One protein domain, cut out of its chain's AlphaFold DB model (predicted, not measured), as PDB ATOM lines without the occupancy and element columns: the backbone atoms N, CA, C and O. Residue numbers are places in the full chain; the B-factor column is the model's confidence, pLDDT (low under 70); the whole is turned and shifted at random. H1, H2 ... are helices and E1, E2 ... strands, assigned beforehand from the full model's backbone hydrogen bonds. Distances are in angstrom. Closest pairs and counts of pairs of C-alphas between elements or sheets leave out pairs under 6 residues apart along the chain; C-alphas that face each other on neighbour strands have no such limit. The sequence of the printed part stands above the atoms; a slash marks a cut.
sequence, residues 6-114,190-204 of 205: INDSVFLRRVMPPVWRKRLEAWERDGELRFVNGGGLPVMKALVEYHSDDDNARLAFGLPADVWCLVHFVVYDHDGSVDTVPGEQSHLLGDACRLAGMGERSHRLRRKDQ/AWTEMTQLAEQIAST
ATOM      1  N   ILE A   6     -45.617 -43.937  29.737       81.75
ATOM      2  CA  ILE A   6     -45.932 -45.267  29.212       81.75
ATOM      3  C   ILE A   6     -44.984 -46.299  29.817       81.75
ATOM      4  O   ILE A   6     -45.442 -47.228  30.481       81.75
ATOM      5  N   ASN A   7     -43.678 -46.129  29.621       82.50
ATOM      6  CA  ASN A   7     -42.699 -47.134  30.036       82.50
ATOM      7  C   ASN A   7     -42.566 -47.186  31.560       82.50
ATOM      8  O   ASN A   7     -42.640 -48.267  32.145       82.50
ATOM      9  N   ASP A   8     -42.481 -46.028  32.211       83.44
ATOM     10  CA  ASP A   8     -42.165 -45.951  33.636       83.44
ATOM     11  C   ASP A   8     -43.347 -46.414  34.485       83.44
ATOM     12  O   ASP A   8     -43.161 -47.072  35.504       83.44
ATOM     13  N   SER A   9     -44.586 -46.144  34.053       85.06
ATOM     14  CA  SER A   9     -45.759 -46.650  34.776       85.06
ATOM     15  C   SER A   9     -45.887 -48.171  34.666       85.06
ATOM     16  O   SER A   9     -46.303 -48.823  35.622       85.06
ATOM     17  N   VAL A  10     -45.529 -48.764  33.522       87.81
ATOM     18  CA  VAL A  10     -45.522 -50.226  33.359       87.81
ATOM     19  C   VAL A  10     -44.413 -50.847  34.199       87.81
ATOM     20  O   VAL A  10     -44.674 -51.808  34.926       87.81
ATOM     21  N   PHE A  11     -43.214 -50.263  34.158       90.38
ATOM     22  CA  PHE A  11     -42.101 -50.624  35.027       90.38
ATOM     23  C   PHE A  11     -42.535 -50.622  36.497       90.38
ATOM     24  O   PHE A  11     -42.503 -51.679  37.123       90.38
ATOM     25  N   LEU A  12     -43.042 -49.493  37.009       88.12
ATOM     26  CA  LEU A  12     -43.458 -49.336  38.405       88.12
ATOM     27  C   LEU A  12     -44.506 -50.370  38.812       88.12
ATOM     28  O   LEU A  12     -44.333 -51.058  39.815       88.12
ATOM     29  N   ARG A  13     -45.563 -50.559  38.013       87.00
ATOM     30  CA  ARG A  13     -46.573 -51.588  38.312       87.00
ATOM     31  C   ARG A  13     -45.949 -52.978  38.391       87.00
ATOM     32  O   ARG A  13     -46.337 -53.774  39.245       87.00
ATOM     33  N   ARG A  14     -44.975 -53.283  37.530       89.62
ATOM     34  CA  ARG A  14     -44.357 -54.608  37.487       89.62
ATOM     35  C   ARG A  14     -43.481 -54.889  38.699       89.62
ATOM     36  O   ARG A  14     -43.612 -55.961  39.290       89.62
ATOM     37  N   VAL A  15     -42.606 -53.953  39.040       89.88
ATOM     38  CA  VAL A  15     -41.579 -54.125  40.079       89.88
ATOM     39  C   VAL A  15     -42.115 -53.940  41.494       89.88
ATOM     40  O   VAL A  15     -41.486 -54.400  42.443       89.88
ATOM     41  N   MET A  16     -43.289 -53.327  41.652       90.50
ATOM     42  CA  MET A  16     -43.949 -53.215  42.949       90.50
ATOM     43  C   MET A  16     -44.347 -54.594  43.507       90.50
ATOM     44  O   MET A  16     -44.825 -55.450  42.750       90.50
ATOM     45  N   PRO A  17     -44.218 -54.807  44.833       90.12
ATOM     46  CA  PRO A  17     -44.723 -56.006  45.490       90.12
ATOM     47  C   PRO A  17     -46.231 -56.184  45.248       90.12
ATOM     48  O   PRO A  17     -46.949 -55.186  45.151       90.12
ATOM     49  N   PRO A  18     -46.767 -57.420  45.232       90.31
ATOM     50  CA  PRO A  18     -48.156 -57.677  44.837       90.31
ATOM     51  C   PRO A  18     -49.209 -56.893  45.632       90.31
ATOM     52  O   PRO A  18     -50.219 -56.469  45.073       90.31
ATOM     53  N   VAL A  19     -48.983 -56.688  46.933       90.00
ATOM     54  CA  VAL A  19     -49.888 -55.908  47.794       90.00
ATOM     55  C   VAL A  19     -49.913 -54.439  47.364       90.00
ATOM     56  O   VAL A  19     -50.989 -53.865  47.200       90.00
ATOM     57  N   TRP A  20     -48.743 -53.850  47.120       89.75
ATOM     58  CA  TRP A  20     -48.613 -52.461  46.684       89.75
ATOM     59  C   TRP A  20     -49.075 -52.246  45.249       89.75
ATOM     60  O   TRP A  20     -49.738 -51.250  44.984       89.75
ATOM     61  N   ARG A  21     -48.831 -53.203  44.348       90.12
ATOM     62  CA  ARG A  21     -49.360 -53.174  42.977       90.12
ATOM     63  C   ARG A  21     -50.884 -53.043  42.979       90.12
ATOM     64  O   ARG A  21     -51.414 -52.123  42.370       90.12
ATOM     65  N   LYS A  22     -51.579 -53.892  43.747       89.94
ATOM     66  CA  LYS A  22     -53.045 -53.820  43.893       89.94
ATOM     67  C   LYS A  22     -53.512 -52.499  44.504       89.94
ATOM     68  O   LYS A  22     -54.582 -52.011  44.156       89.94
ATOM     69  N   ARG A  23     -52.735 -51.933  45.433       88.38
ATOM     70  CA  ARG A  23     -53.059 -50.648  46.063       88.38
ATOM     71  C   ARG A  23     -52.882 -49.474  45.100       88.38
ATOM     72  O   ARG A  23     -53.776 -48.645  45.025       88.38
ATOM     73  N   LEU A  24     -51.798 -49.454  44.323       85.88
ATOM     74  CA  LEU A  24     -51.586 -48.484  43.246       85.88
ATOM     75  C   LEU A  24     -52.707 -48.562  42.206       85.88
ATOM     76  O   LEU A  24     -53.261 -47.536  41.837       85.88
ATOM     77  N   GLU A  25     -53.099 -49.771  41.797       88.56
ATOM     78  CA  GLU A  25     -54.230 -49.979  40.883       88.56
ATOM     79  C   GLU A  25     -55.552 -49.441  41.457       88.56
ATOM     80  O   GLU A  25     -56.342 -48.847  40.722       88.56
ATOM     81  N   ALA A  26     -55.800 -49.628  42.758       88.56
ATOM     82  CA  ALA A  26     -56.978 -49.078  43.424       88.56
ATOM     83  C   ALA A  26     -56.948 -47.543  43.443       88.56
ATOM     84  O   ALA A  26     -57.907 -46.924  42.998       88.56
ATOM     85  N   TRP A  27     -55.831 -46.937  43.852       85.00
ATOM     86  CA  TRP A  27     -55.661 -45.483  43.842       85.00
ATOM     87  C   TRP A  27     -55.788 -44.875  42.443       85.00
ATOM     88  O   TRP A  27     -56.399 -43.821  42.289       85.00
ATOM     89  N   GLU A  28     -55.266 -45.540  41.408       84.62
ATOM     90  CA  GLU A  28     -55.453 -45.112  40.017       84.62
ATOM     91  C   GLU A  28     -56.924 -45.153  39.597       84.62
ATOM     92  O   GLU A  28     -57.428 -44.206  38.989       84.62
ATOM     93  N   ARG A  29     -57.630 -46.240  39.926       87.56
ATOM     94  CA  ARG A  29     -59.053 -46.401  39.605       87.56
ATOM     95  C   ARG A  29     -59.922 -45.376  40.333       87.56
ATOM     96  O   ARG A  29     -60.875 -44.868  39.744       87.56
ATOM     97  N   ASP A  30     -59.597 -45.098  41.588       82.56
ATOM     98  CA  ASP A  30     -60.381 -44.233  42.467       82.56
ATOM     99  C   ASP A  30     -60.029 -42.739  42.255       82.56
ATOM    100  O   ASP A  30     -60.673 -41.852  42.809       82.56
ATOM    101  N   GLY A  31     -59.057 -42.445  41.378       76.50
ATOM    102  CA  GLY A  31     -58.645 -41.088  41.007       76.50
ATOM    103  C   GLY A  31     -57.701 -40.420  42.010       76.50
ATOM    104  O   GLY A  31     -57.396 -39.239  41.858       76.50
ATOM    105  N   GLU A  32     -57.226 -41.168  43.006       74.94
ATOM    106  CA  GLU A  32     -56.295 -40.721  44.048       74.94
ATOM    107  C   GLU A  32     -54.848 -40.642  43.532       74.94
ATOM    108  O   GLU A  32     -54.053 -39.835  44.012       74.94
ATOM    109  N   LEU A  33     -54.502 -41.443  42.516       78.06
ATOM    110  CA  LEU A  33     -53.182 -41.450  41.885       78.06
ATOM    111  C   LEU A  33     -53.297 -41.370  40.360       78.06
ATOM    112  O   LEU A  33     -54.118 -42.034  39.737       78.06
ATOM    113  N   ARG A  34     -52.423 -40.583  39.726       75.50
ATOM    114  CA  ARG A  34     -52.304 -40.545  38.265       75.50
ATOM    115  C   ARG A  34     -50.849 -40.426  37.834       75.50
ATOM    116  O   ARG A  34     -50.138 -39.508  38.240       75.50
ATOM    117  N   PHE A  35     -50.428 -41.304  36.925       78.31
ATOM    118  CA  PHE A  35     -49.172 -41.126  36.201       78.31
ATOM    119  C   PHE A  35     -49.331 -40.036  35.139       78.31
ATOM    120  O   PHE A  35     -50.235 -40.091  34.306       78.31
ATOM    121  N   VAL A  36     -48.440 -39.047  35.169       76.38
ATOM    122  CA  VAL A  36     -48.393 -37.928  34.218       76.38
ATOM    123  C   VAL A  36     -46.975 -37.824  33.683       76.38
ATOM    124  O   VAL A  36     -46.022 -37.922  34.461       76.38
ATOM    125  N   ASN A  37     -46.864 -37.636  32.367       77.62
ATOM    126  CA  ASN A  37     -45.598 -37.469  31.671       77.62
ATOM    127  C   ASN A  37     -44.915 -36.166  32.106       77.62
ATOM    128  O   ASN A  37     -45.457 -35.085  31.879       77.62
ATOM    129  N   GLY A  38     -43.743 -36.276  32.721       71.38
ATOM    130  CA  GLY A  38     -42.934 -35.137  33.144       71.38
ATOM    131  C   GLY A  38     -41.923 -34.673  32.110       71.38
ATOM    132  O   GLY A  38     -41.465 -33.537  32.199       71.38
ATOM    133  N   GLY A  39     -41.615 -35.506  31.111       77.75
ATOM    134  CA  GLY A  39     -40.472 -35.268  30.236       77.75
ATOM    135  C   GLY A  39     -39.159 -35.489  30.986       77.75
ATOM    136  O   GLY A  39     -39.149 -36.055  32.074       77.75
ATOM    137  N   GLY A  40     -38.048 -35.038  30.404       80.50
ATOM    138  CA  GLY A  40     -36.737 -35.202  31.032       80.50
ATOM    139  C   GLY A  40     -36.584 -34.392  32.325       80.50
ATOM    140  O   GLY A  40     -37.294 -33.406  32.550       80.50
ATOM    141  N   LEU A  41     -35.582 -34.754  33.128       82.19
ATOM    142  CA  LEU A  41     -35.249 -34.105  34.406       82.19
ATOM    143  C   LEU A  41     -35.246 -32.558  34.376       82.19
ATOM    144  O   LEU A  41     -35.781 -31.962  35.314       82.19
ATOM    145  N   PRO A  42     -34.752 -31.868  33.322       81.50
ATOM    146  CA  PRO A  42     -34.815 -30.404  33.259       81.50
ATOM    147  C   PRO A  42     -36.243 -29.841  33.224       81.50
ATOM    148  O   PRO A  42     -36.511 -28.795  33.813       81.50
ATOM    149  N   VAL A  43     -37.171 -30.531  32.552       80.31
ATOM    150  CA  VAL A  43     -38.586 -30.130  32.483       80.31
ATOM    151  C   VAL A  43     -39.252 -30.354  33.833       80.31
ATOM    152  O   VAL A  43     -39.961 -29.481  34.324       80.31
ATOM    153  N   MET A  44     -38.969 -31.489  34.472       80.06
ATOM    154  CA  MET A  44     -39.456 -31.784  35.821       80.06
ATOM    155  C   MET A  44     -38.970 -30.741  36.835       80.06
ATOM    156  O   MET A  44     -39.761 -30.275  37.650       80.06
ATOM    157  N   LYS A  45     -37.708 -30.301  36.736       83.44
ATOM    158  CA  LYS A  45     -37.157 -29.222  37.571       83.44
ATOM    159  C   LYS A  45     -37.910 -27.914  37.365       83.44
ATOM    160  O   LYS A  45     -38.332 -27.308  38.345       83.44
ATOM    161  N   ALA A  46     -38.107 -27.511  36.110       78.44
ATOM    162  CA  ALA A  46     -38.877 -26.317  35.791       78.44
ATOM    163  C   ALA A  46     -40.278 -26.398  36.416       78.44
ATOM    164  O   ALA A  46     -40.715 -25.464  37.073       78.44
ATOM    165  N   LEU A  47     -40.957 -27.538  36.290       76.88
ATOM    166  CA  LEU A  47     -42.272 -27.739  36.892       76.88
ATOM    167  C   LEU A  47     -42.261 -27.544  38.415       76.88
ATOM    168  O   LEU A  47     -43.158 -26.881  38.916       76.88
ATOM    169  N   VAL A  48     -41.257 -28.049  39.142       78.25
ATOM    170  CA  VAL A  48     -41.111 -27.755  40.583       78.25
ATOM    171  C   VAL A  48     -40.988 -26.250  40.810       78.25
ATOM    172  O   VAL A  48     -41.757 -25.691  41.580       78.25
ATOM    173  N   GLU A  49     -40.060 -25.596  40.108       77.88
ATOM    174  CA  GLU A  49     -39.770 -24.168  40.275       77.88
ATOM    175  C   GLU A  49     -40.993 -23.284  39.973       77.88
ATOM    176  O   GLU A  49     -41.246 -22.324  40.699       77.88
ATOM    177  N   TYR A  50     -41.785 -23.628  38.951       73.94
ATOM    178  CA  TYR A  50     -42.973 -22.870  38.554       73.94
ATOM    179  C   TYR A  50     -44.218 -23.223  39.382       73.94
ATOM    180  O   TYR A  50     -44.995 -22.328  39.679       73.94
ATOM    181  N   HIS A  51     -44.440 -24.484  39.776       69.56
ATOM    182  CA  HIS A  51     -45.644 -24.891  40.524       69.56
ATOM    183  C   HIS A  51     -45.565 -24.644  42.034       69.56
ATOM    184  O   HIS A  51     -46.547 -24.894  42.726       69.56
ATOM    185  N   SER A  52     -44.434 -24.176  42.559       66.81
ATOM    186  CA  SER A  52     -44.320 -23.728  43.954       66.81
ATOM    187  C   SER A  52     -44.408 -22.205  44.129       66.81
ATOM    188  O   SER A  52     -44.388 -21.728  45.260       66.81
ATOM    189  N   ASP A  53     -44.495 -21.445  43.032       72.25
ATOM    190  CA  ASP A  53     -44.493 -19.980  43.024       72.25
ATOM    191  C   ASP A  53     -45.664 -19.458  42.179       72.25
ATOM    192  O   ASP A  53     -45.729 -19.682  40.973       72.25
ATOM    193  N   ASP A  54     -46.598 -18.754  42.819       72.44
ATOM    194  CA  ASP A  54     -47.822 -18.252  42.187       72.44
ATOM    195  C   ASP A  54     -47.566 -17.299  41.013       72.44
ATOM    196  O   ASP A  54     -48.282 -17.364  40.010       72.44
ATOM    197  N   ASP A  55     -46.573 -16.414  41.113       77.25
ATOM    198  CA  ASP A  55     -46.296 -15.420  40.072       77.25
ATOM    199  C   ASP A  55     -45.725 -16.110  38.830       77.25
ATOM    200  O   ASP A  55     -46.146 -15.863  37.694       77.25
ATOM    201  N   ASN A  56     -44.820 -17.053  39.065       69.94
ATOM    202  CA  ASN A  56     -44.199 -17.878  38.043       69.94
ATOM    203  C   ASN A  56     -45.200 -18.872  37.413       69.94
ATOM    204  O   ASN A  56     -45.241 -18.998  36.183       69.94
ATOM    205  N   ALA A  57     -46.071 -19.504  38.206       66.69
ATOM    206  CA  ALA A  57     -47.155 -20.368  37.729       66.69
ATOM    207  C   ALA A  57     -48.144 -19.602  36.843       66.69
ATOM    208  O   ALA A  57     -48.517 -20.071  35.765       66.69
ATOM    209  N   ARG A  58     -48.539 -18.392  37.263       73.38
ATOM    210  CA  ARG A  58     -49.437 -17.528  36.484       73.38
ATOM    211  C   ARG A  58     -48.808 -17.112  35.163       73.38
ATOM    212  O   ARG A  58     -49.500 -17.129  34.148       73.38
ATOM    213  N   LEU A  59     -47.520 -16.768  35.164       76.50
ATOM    214  CA  LEU A  59     -46.801 -16.380  33.953       76.50
ATOM    215  C   LEU A  59     -46.684 -17.542  32.954       76.50
ATOM    216  O   LEU A  59     -46.875 -17.337  31.756       76.50
ATOM    217  N   ALA A  60     -46.383 -18.750  33.435       66.44
ATOM    218  CA  ALA A  60     -46.131 -19.913  32.585       66.44
ATOM    219  C   ALA A  60     -47.411 -20.657  32.159       66.44
ATOM    220  O   ALA A  60     -47.515 -21.104  31.016       66.44
ATOM    221  N   PHE A  61     -48.386 -20.789  33.061       60.34
ATOM    222  CA  PHE A  61     -49.553 -21.664  32.895       60.34
ATOM    223  C   PHE A  61     -50.898 -20.928  32.963       60.34
ATOM    224  O   PHE A  61     -51.945 -21.545  32.770       60.34
ATOM    225  N   GLY A  62     -50.902 -19.618  33.237       65.44
ATOM    226  CA  GLY A  62     -52.114 -18.792  33.290       65.44
ATOM    227  C   GLY A  62     -52.989 -18.997  34.534       65.44
ATOM    228  O   GLY A  62     -54.036 -18.361  34.648       65.44
ATOM    229  N   LEU A  63     -52.576 -19.857  35.470       64.88
ATOM    230  CA  LEU A  63     -53.287 -20.186  36.711       64.88
ATOM    231  C   LEU A  63     -52.296 -20.219  37.894       64.88
ATOM    232  O   LEU A  63     -51.135 -20.558  37.669       64.88
ATOM    233  N   PRO A  64     -52.726 -19.866  39.123       65.50
ATOM    234  CA  PRO A  64     -51.877 -19.910  40.321       65.50
ATOM    235  C   PRO A  64     -51.440 -21.332  40.704       65.50
ATOM    236  O   PRO A  64     -52.022 -22.318  40.248       65.50
ATOM    237  N   ALA A  65     -50.376 -21.430  41.501       66.94
ATOM    238  CA  ALA A  65     -49.705 -22.674  41.875       66.94
ATOM    239  C   ALA A  65     -50.614 -23.619  42.679       66.94
ATOM    240  O   ALA A  65     -50.589 -24.837  42.483       66.94
ATOM    241  N   ASP A  66     -51.467 -23.049  43.527       63.25
ATOM    242  CA  ASP A  66     -52.478 -23.738  44.334       63.25
ATOM    243  C   ASP A  66     -53.487 -24.561  43.510       63.25
ATOM    244  O   ASP A  66     -53.951 -25.597  43.973       63.25
ATOM    245  N   VAL A  67     -53.796 -24.168  42.270       49.88
ATOM    246  CA  VAL A  67     -54.701 -24.919  41.378       49.88
ATOM    247  C   VAL A  67     -54.050 -26.202  40.862       49.88
ATOM    248  O   VAL A  67     -54.739 -27.183  40.574       49.88
ATOM    249  N   TRP A  68     -52.725 -26.213  40.740       56.53
ATOM    250  CA  TRP A  68     -51.990 -27.340  40.176       56.53
ATOM    251  C   TRP A  68     -51.624 -28.398  41.217       56.53
ATOM    252  O   TRP A  68     -51.293 -29.508  40.804       56.53
ATOM    253  N   CYS A  69     -51.697 -28.061  42.519       56.31
ATOM    254  CA  CYS A  69     -51.469 -28.928  43.686       56.31
ATOM    255  C   CYS A  69     -50.569 -30.127  43.371       56.31
ATOM    256  O   CYS A  69     -50.994 -31.285  43.386       56.31
ATOM    257  N   LEU A  70     -49.314 -29.852  43.030       58.66
ATOM    258  CA  LEU A  70     -48.372 -30.905  42.710       58.66
ATOM    259  C   LEU A  70     -48.015 -31.669  43.999       58.66
ATOM    260  O   LEU A  70     -47.217 -31.205  44.810       58.66
ATOM    261  N   VAL A  71     -48.628 -32.839  44.204       58.94
ATOM    262  CA  VAL A  71     -48.460 -33.596  45.456       58.94
ATOM    263  C   VAL A  71     -47.144 -34.392  45.457       58.94
ATOM    264  O   VAL A  71     -46.417 -34.323  46.443       58.94
ATOM    265  N   HIS A  72     -46.773 -35.062  44.349       57.25
ATOM    266  CA  HIS A  72     -45.590 -35.945  44.278       57.25
ATOM    267  C   HIS A  72     -44.798 -35.914  42.957       57.25
ATOM    268  O   HIS A  72     -45.363 -36.042  41.860       57.25
ATOM    269  N   PHE A  73     -43.464 -35.920  43.082       63.69
ATOM    270  CA  PHE A  73     -42.522 -36.301  42.025       63.69
ATOM    271  C   PHE A  73     -41.957 -37.693  42.321       63.69
ATOM    272  O   PHE A  73     -41.267 -37.913  43.314       63.69
ATOM    273  N   VAL A  74     -42.271 -38.660  41.460       62.91
ATOM    274  CA  VAL A  74     -41.969 -40.069  41.713       62.91
ATOM    275  C   VAL A  74     -41.040 -40.565  40.623       62.91
ATOM    276  O   VAL A  74     -41.434 -40.602  39.465       62.91
ATOM    277  N   VAL A  75     -39.863 -41.019  41.046       62.78
ATOM    278  CA  VAL A  75     -39.038 -42.014  40.359       62.78
ATOM    279  C   VAL A  75     -38.470 -41.557  39.026       62.78
ATOM    280  O   VAL A  75     -39.111 -41.605  37.981       62.78
ATOM    281  N   TYR A  76     -37.195 -41.209  39.093       68.00
ATOM    282  CA  TYR A  76     -36.302 -41.188  37.952       68.00
ATOM    283  C   TYR A  76     -35.115 -42.124  38.209       68.00
ATOM    284  O   TYR A  76     -34.814 -42.470  39.363       68.00
ATOM    285  N   ASP A  77     -34.492 -42.554  37.112       68.94
ATOM    286  CA  ASP A  77     -33.279 -43.369  37.075       68.94
ATOM    287  C   ASP A  77     -32.207 -42.787  38.010       68.94
ATOM    288  O   ASP A  77     -32.069 -41.570  38.127       68.94
ATOM    289  N   HIS A  78     -31.424 -43.634  38.692       72.50
ATOM    290  CA  HIS A  78     -30.395 -43.139  39.612       72.50
ATOM    291  C   HIS A  78     -29.369 -42.237  38.897       72.50
ATOM    292  O   HIS A  78     -28.747 -41.436  39.589       72.50
ATOM    293  N   ASP A  79     -29.201 -42.395  37.569       72.56
ATOM    294  CA  ASP A  79     -28.356 -41.692  36.567       72.56
ATOM    295  C   ASP A  79     -26.863 -41.478  36.902       72.56
ATOM    296  O   ASP A  79     -26.028 -41.306  36.013       72.56
ATOM    297  N   GLY A  80     -26.495 -41.598  38.170       77.38
ATOM    298  CA  GLY A  80     -25.149 -41.632  38.703       77.38
ATOM    299  C   GLY A  80     -24.400 -42.937  38.443       77.38
ATOM    300  O   GLY A  80     -24.933 -43.948  37.973       77.38
ATOM    301  N   SER A  81     -23.109 -42.901  38.764       76.88
ATOM    302  CA  SER A  81     -22.200 -44.044  38.645       76.88
ATOM    303  C   SER A  81     -22.163 -44.935  39.890       76.88
ATOM    304  O   SER A  81     -21.705 -46.069  39.787       76.88
ATOM    305  N   VAL A  82     -22.633 -44.439  41.041       78.81
ATOM    306  CA  VAL A  82     -22.702 -45.141  42.336       78.81
ATOM    307  C   VAL A  82     -23.897 -44.634  43.150       78.81
ATOM    308  O   VAL A  82     -24.258 -43.470  43.011       78.81
ATOM    309  N   ASP A  83     -24.447 -45.456  44.048       78.31
ATOM    310  CA  ASP A  83     -25.667 -45.179  44.845       78.31
ATOM    311  C   ASP A  83     -25.646 -43.857  45.645       78.31
ATOM    312  O   ASP A  83     -26.660 -43.206  45.897       78.31
ATOM    313  N   THR A  84     -24.463 -43.407  46.053       78.75
ATOM    314  CA  THR A  84     -24.327 -42.198  46.875       78.75
ATOM    315  C   THR A  84     -24.244 -40.907  46.065       78.75
ATOM    316  O   THR A  84     -24.390 -39.827  46.640       78.75
ATOM    317  N   VAL A  85     -24.026 -40.982  44.748       81.88
ATOM    318  CA  VAL A  85     -23.748 -39.814  43.901       81.88
ATOM    319  C   VAL A  85     -24.735 -39.778  42.729       81.88
ATOM    320  O   VAL A  85     -24.528 -40.514  41.765       81.88
ATOM    321  N   PRO A  86     -25.802 -38.952  42.779       81.25
ATOM    322  CA  PRO A  86     -26.666 -38.737  41.614       81.25
ATOM    323  C   PRO A  86     -25.894 -38.132  40.442       81.25
ATOM    324  O   PRO A  86     -24.868 -37.475  40.635       81.25
ATOM    325  N   GLY A  87     -26.437 -38.271  39.235       83.56
ATOM    326  CA  GLY A  87     -26.049 -37.425  38.115       83.56
ATOM    327  C   GLY A  87     -26.400 -35.955  38.359       83.56
ATOM    328  O   GLY A  87     -27.176 -35.594  39.247       83.56
ATOM    329  N   GLU A  88     -25.800 -35.071  37.564       86.81
ATOM    330  CA  GLU A  88     -25.926 -33.620  37.738       86.81
ATOM    331  C   GLU A  88     -27.386 -33.146  37.666       86.81
ATOM    332  O   GLU A  88     -27.837 -32.378  38.513       86.81
ATOM    333  N   GLN A  89     -28.160 -33.638  36.694       84.00
ATOM    334  CA  GLN A  89     -29.555 -33.225  36.513       84.00
ATOM    335  C   GLN A  89     -30.449 -33.721  37.654       84.00
ATOM    336  O   GLN A  89     -31.269 -32.964  38.177       84.00
ATOM    337  N   SER A  90     -30.230 -34.956  38.100       85.00
ATOM    338  CA  SER A  90     -30.863 -35.531  39.286       85.00
ATOM    339  C   SER A  90     -30.565 -34.751  40.560       85.00
ATOM    340  O   SER A  90     -31.449 -34.581  41.400       85.00
ATOM    341  N   HIS A  91     -29.327 -34.271  40.714       86.88
ATOM    342  CA  HIS A  91     -28.931 -33.424  41.833       86.88
ATOM    343  C   HIS A  91     -29.661 -32.073  41.791       86.88
ATOM    344  O   HIS A  91     -30.248 -31.659  42.788       86.88
ATOM    345  N   LEU A  92     -29.673 -31.409  40.630       87.38
ATOM    346  CA  LEU A  92     -30.337 -30.115  40.443       87.38
ATOM    347  C   LEU A  92     -31.850 -30.189  40.692       87.38
ATOM    348  O   LEU A  92     -32.415 -29.282  41.305       87.38
ATOM    349  N   LEU A  93     -32.505 -31.263  40.243       84.38
ATOM    350  CA  LEU A  93     -33.917 -31.508  40.531       84.38
ATOM    351  C   LEU A  93     -34.149 -31.734  42.032       84.38
ATOM    352  O   LEU A  93     -35.050 -31.127  42.607       84.38
ATOM    353  N   GLY A  94     -33.316 -32.556  42.681       85.25
ATOM    354  CA  GLY A  94     -33.402 -32.795  44.124       85.25
ATOM    355  C   GLY A  94     -33.261 -31.512  44.951       85.25
ATOM    356  O   GLY A  94     -34.012 -31.301  45.906       85.25
ATOM    357  N   ASP A  95     -32.357 -30.617  44.550       87.31
ATOM    358  CA  ASP A  95     -32.205 -29.301  45.170       87.31
ATOM    359  C   ASP A  95     -33.432 -28.408  44.974       87.31
ATOM    360  O   ASP A  95     -33.892 -27.799  45.942       87.31
ATOM    361  N   ALA A  96     -34.002 -28.369  43.765       84.75
ATOM    362  CA  ALA A  96     -35.233 -27.627  43.499       84.75
ATOM    363  C   ALA A  96     -36.398 -28.142  44.366       84.75
ATOM    364  O   ALA A  96     -37.069 -27.349  45.027       84.75
ATOM    365  N   CYS A  97     -36.580 -29.466  44.459       83.31
ATOM    366  CA  CYS A  97     -37.585 -30.086  45.330       83.31
ATOM    367  C   CYS A  97     -37.385 -29.697  46.799       83.31
ATOM    368  O   CYS A  97     -38.344 -29.363  47.493       83.31
ATOM    369  N   ARG A  98     -36.142 -29.717  47.292       85.19
ATOM    370  CA  ARG A  98     -35.821 -29.337  48.673       85.19
ATOM    371  C   ARG A  98     -36.137 -27.867  48.950       85.19
ATOM    372  O   ARG A  98     -36.733 -27.575  49.984       85.19
ATOM    373  N   LEU A  99     -35.765 -26.963  48.043       84.12
ATOM    374  CA  LEU A  99     -36.048 -25.527  48.164       84.12
ATOM    375  C   LEU A  99     -37.554 -25.227  48.136       84.12
ATOM    376  O   LEU A  99     -38.006 -24.346  48.860       84.12
ATOM    377  N   ALA A 100     -38.327 -26.008  47.379       78.19
ATOM    378  CA  ALA A 100     -39.785 -25.920  47.314       78.19
ATOM    379  C   ALA A 100     -40.515 -26.598  48.498       78.19
ATOM    380  O   ALA A 100     -41.741 -26.688  48.495       78.19
ATOM    381  N   GLY A 101     -39.798 -27.122  49.503       77.94
ATOM    382  CA  GLY A 101     -40.409 -27.838  50.634       77.94
ATOM    383  C   GLY A 101     -40.956 -29.231  50.281       77.94
ATOM    384  O   GLY A 101     -41.706 -29.818  51.057       77.94
ATOM    385  N   MET A 102     -40.568 -29.779  49.128       78.62
ATOM    386  CA  MET A 102     -41.000 -31.077  48.596       78.62
ATOM    387  C   MET A 102     -39.953 -32.187  48.774       78.62
ATOM    388  O   MET A 102     -40.039 -33.225  48.122       78.62
ATOM    389  N   GLY A 103     -38.950 -31.995  49.638       77.88
ATOM    390  CA  GLY A 103     -37.834 -32.941  49.797       77.88
ATOM    391  C   GLY A 103     -38.269 -34.377  50.122       77.88
ATOM    392  O   GLY A 103     -37.698 -35.322  49.593       77.88
ATOM    393  N   GLU A 104     -39.324 -34.545  50.923       76.12
ATOM    394  CA  GLU A 104     -39.879 -35.864  51.287       76.12
ATOM    395  C   GLU A 104     -40.804 -36.463  50.213       76.12
ATOM    396  O   GLU A 104     -41.237 -37.606  50.328       76.12
ATOM    397  N   ARG A 105     -41.112 -35.694  49.162       75.56
ATOM    398  CA  ARG A 105     -42.036 -36.055  48.073       75.56
ATOM    399  C   ARG A 105     -41.323 -36.232  46.731       75.56
ATOM    400  O   ARG A 105     -41.976 -36.229  45.685       75.56
ATOM    401  N   SER A 106     -39.994 -36.333  46.776       80.38
ATOM    402  CA  SER A 106     -39.100 -36.544  45.642       80.38
ATOM    403  C   SER A 106     -38.344 -37.851  45.841       80.38
ATOM    404  O   SER A 106     -37.528 -37.966  46.755       80.38
ATOM    405  N   HIS A 107     -38.588 -38.828  44.970       80.62
ATOM    406  CA  HIS A 107     -38.035 -40.175  45.122       80.62
ATOM    407  C   HIS A 107     -37.122 -40.538  43.950       80.62
ATOM    408  O   HIS A 107     -37.549 -40.487  42.796       80.62
ATOM    409  N   ARG A 108     -35.889 -40.947  44.258       83.31
ATOM    410  CA  ARG A 108     -34.913 -41.479  43.298       83.31
ATOM    411  C   ARG A 108     -34.775 -42.984  43.501       83.31
ATOM    412  O   ARG A 108     -34.739 -43.441  44.644       83.31
ATOM    413  N   LEU A 109     -34.677 -43.729  42.406       86.00
ATOM    414  CA  LEU A 109     -34.359 -45.154  42.456       86.00
ATOM    415  C   LEU A 109     -32.916 -45.383  42.918       86.00
ATOM    416  O   LEU A 109     -32.054 -44.526  42.742       86.00
ATOM    417  N   ARG A 110     -32.650 -46.548  43.504       85.75
ATOM    418  CA  ARG A 110     -31.327 -47.000  43.963       85.75
ATOM    419  C   ARG A 110     -30.532 -47.704  42.881       85.75
ATOM    420  O   ARG A 110     -29.331 -47.881  43.032       85.75
ATOM    421  N   ARG A 111     -31.181 -48.169  41.814       88.81
ATOM    422  CA  ARG A 111     -30.490 -48.806  40.688       88.81
ATOM    423  C   ARG A 111     -30.407 -47.839  39.522       88.81
ATOM    424  O   ARG A 111     -31.235 -46.937  39.397       88.81
ATOM    425  N   LYS A 112     -29.385 -48.031  38.687       86.94
ATOM    426  CA  LYS A 112     -29.023 -47.102  37.615       86.94
ATOM    427  C   LYS A 112     -30.207 -46.731  36.735       86.94
ATOM    428  O   LYS A 112     -30.412 -45.546  36.511       86.94
ATOM    429  N   ASP A 113     -30.946 -47.728  36.272       87.44
ATOM    430  CA  ASP A 113     -32.110 -47.569  35.408       87.44
ATOM    431  C   ASP A 113     -33.053 -48.774  35.545       87.44
ATOM    432  O   ASP A 113     -32.774 -49.738  36.272       87.44
ATOM    433  N   GLN A 114     -34.172 -48.725  34.824       88.88
ATOM    434  CA  GLN A 114     -35.178 -49.788  34.797       88.88
ATOM    435  C   GLN A 114     -34.585 -51.155  34.443       88.88
ATOM    436  O   GLN A 114     -34.974 -52.160  35.040       88.88
ATOM    437  N   ALA A 190     -35.603 -56.529  44.664       87.38
ATOM    438  CA  ALA A 190     -36.222 -55.332  44.085       87.38
ATOM    439  C   ALA A 190     -37.343 -54.795  44.986       87.38
ATOM    440  O   ALA A 190     -37.593 -53.592  45.070       87.38
ATOM    441  N   TRP A 191     -38.018 -55.698  45.692       89.50
ATOM    442  CA  TRP A 191     -39.174 -55.371  46.515       89.50
ATOM    443  C   TRP A 191     -38.848 -54.594  47.778       89.50
ATOM    444  O   TRP A 191     -39.690 -53.807  48.200       89.50
ATOM    445  N   THR A 192     -37.667 -54.760  48.369       87.19
ATOM    446  CA  THR A 192     -37.293 -54.001  49.570       87.19
ATOM    447  C   THR A 192     -37.293 -52.503  49.281       87.19
ATOM    448  O   THR A 192     -37.906 -51.722  50.007       87.19
ATOM    449  N   GLU A 193     -36.676 -52.105  48.170       87.62
ATOM    450  CA  GLU A 193     -36.678 -50.718  47.711       87.62
ATOM    451  C   GLU A 193     -38.086 -50.242  47.334       87.62
ATOM    452  O   GLU A 193     -38.536 -49.195  47.796       87.62
ATOM    453  N   MET A 194     -38.805 -51.032  46.535       89.62
ATOM    454  CA  MET A 194     -40.130 -50.647  46.045       89.62
ATOM    455  C   MET A 194     -41.172 -50.551  47.164       89.62
ATOM    456  O   MET A 194     -42.066 -49.714  47.100       89.62
ATOM    457  N   THR A 195     -41.039 -51.355  48.221       89.00
ATOM    458  CA  THR A 195     -41.879 -51.256  49.423       89.00
ATOM    459  C   THR A 195     -41.637 -49.937  50.143       89.00
ATOM    460  O   THR A 195     -42.598 -49.239  50.447       89.00
ATOM    461  N   GLN A 196     -40.372 -49.565  50.365       87.50
ATOM    462  CA  GLN A 196     -40.021 -48.300  51.018       87.50
ATOM    463  C   GLN A 196     -40.538 -47.103  50.219       87.50
ATOM    464  O   GLN A 196     -41.134 -46.189  50.784       87.50
ATOM    465  N   LEU A 197     -40.367 -47.141  48.896       86.06
ATOM    466  CA  LEU A 197     -40.924 -46.139  47.996       86.06
ATOM    467  C   LEU A 197     -42.450 -46.048  48.133       86.06
ATOM    468  O   LEU A 197     -43.001 -44.958  48.267       86.06
ATOM    469  N   ALA A 198     -43.143 -47.186  48.103       84.75
ATOM    470  CA  ALA A 198     -44.596 -47.215  48.174       84.75
ATOM    471  C   ALA A 198     -45.128 -46.725  49.530       84.75
ATOM    472  O   ALA A 198     -46.119 -46.003  49.567       84.75
ATOM    473  N   GLU A 199     -44.454 -47.052  50.632       86.06
ATOM    474  CA  GLU A 199     -44.779 -46.546  51.970       86.06
ATOM    475  C   GLU A 199     -44.592 -45.030  52.072       86.06
ATOM    476  O   GLU A 199     -45.446 -44.346  52.638       86.06
ATOM    477  N   GLN A 200     -43.524 -44.489  51.480       80.88
ATOM    478  CA  GLN A 200     -43.305 -43.044  51.421       80.88
ATOM    479  C   GLN A 200     -44.429 -42.340  50.648       80.88
ATOM    480  O   GLN A 200     -45.017 -41.388  51.165       80.88
ATOM    481  N   ILE A 201     -44.795 -42.863  49.470       78.62
ATOM    482  CA  ILE A 201     -45.933 -42.366  48.678       78.62
ATOM    483  C   ILE A 201     -47.240 -42.475  49.481       78.62
ATOM    484  O   ILE A 201     -48.050 -41.560  49.486       78.62
ATOM    485  N   ALA A 202     -47.452 -43.575  50.204       77.75
ATOM    486  CA  ALA A 202     -48.666 -43.776  50.990       77.75
ATOM    487  C   ALA A 202     -48.789 -42.844  52.196       77.75
ATOM    488  O   ALA A 202     -49.898 -42.543  52.616       77.75
ATOM    489  N   SER A 203     -47.669 -42.436  52.792       75.44
ATOM    490  CA  SER A 203     -47.658 -41.581  53.987       75.44
ATOM    491  C   SER A 203     -48.048 -40.125  53.715       75.44
ATOM    492  O   SER A 203     -48.139 -39.317  54.637       75.44
ATOM    493  N   THR A 204     -48.238 -39.787  52.445       67.94
ATOM    494  CA  THR A 204     -48.336 -38.419  51.937       67.94
ATOM    495  C   THR A 204     -49.573 -38.183  51.061       67.94
ATOM    496  O   THR A 204     -49.858 -37.027  50.743       67.94
TER     497      THR A 204
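Overview. This is residues 6 to 114 and 190 to 204 of the 205 residues of an uncharacterized protein of Desulfobacterales bacterium (UniProt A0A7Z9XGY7). A short ribbon of two parallel strands, E1 and E2, lies in the middle between two groups of helices: H1, H2 and H7 on one side, and the side-by-side pair H3 and H6 on the other. H4 and H5 make a small outlying corner beyond H3, while residues 26 to 31, of which 26 to 30 belong to H2, stick out from the first group. The 124 printed residues have seven named helices and two named strands, in the order H1 H2 H3 H4 H5 E1 H6 E2 H7, and the class is mostly helix. The whole is compact, with a radius of gyration of the C-alphas of 14.9 A and spans of 42 by 38 by 25 A.

Along the chain. H1, residues 6 to 15, begins at C-alpha 6 (-45.932, -45.267, 29.212) and is 14.7 A long. H2, residues 18 to 30, measures 18.3 A, and H3, residues 41 to 51, 15.2 A. H4 is residues 54 to 61 and H5 residues 65 to 68. E1, residues 73 to 76, begins at C-alpha 73 (-42.522, -36.301, 42.025) and is 8.9 A long. H6, residues 88 to 99, measures 16.6 A, and E2, residues 106 to 108, 6.9 A. H7, residues 190 to 202, measures 18.3 A and ends at C-alpha 202 (-48.666, -43.776, 50.990).

Arrangement. H1 and H2 form a helical hairpin and only just touch, with 3 pairs of C-alphas within 8 A, the closest those of Arg 13 and Arg 21 at 5.7 A. H1 and H7 also only just touch, with 3 such pairs, the closest C-alphas being those of Val 15 and Ala 190 at 6.8 A. The hub is H3, which touches H4, H5 and H6. H3 and H6 run the same way at a shallow tilt of 15 degrees, their closest C-alphas those of Lys 45 and Leu 93, 4.9 A apart. H3 and H4 touch only at the corner, with the C-alphas of Tyr 50 and Ala 57 closest at 4.9 A. H5 touches H4, with the C-alphas of Asp 54 and Ala 65 closest at 4.8 A. E1 and E2 are parallel at 13 degrees, with N 75 and O 107 2.9 A apart and N 107 and O 73 3.3 A apart, both within hydrogen-bond range. E1, H6 and E2 form a strand-helix-strand unit, two parallel neighbour strands with a helix between, and its crossover is right-handed. The closest C-alphas of E2 and H7 are those of His 107 and Leu 197, 7.2 A apart. H6 and H7 are apart. Every O i to N i+4 pair is within hydrogen-bond range in H1, H2, H3, H4, H6 and H7; H5 is too short for such a pair.

Size, cuts and confidence. The C-alphas farthest apart, those of Pro 18 and Leu 59, are 42.7 A apart. Residues 115 to 189 are not printed, and C-alphas 114 and 190 are 10.9 A apart across the cut. The link from E1 to H6, 11 residues, is long. The mean pLDDT of the printed part is 79.1, and residues 51 to 52, 56 to 57, 60 to 77 and 204 of the model are under 70.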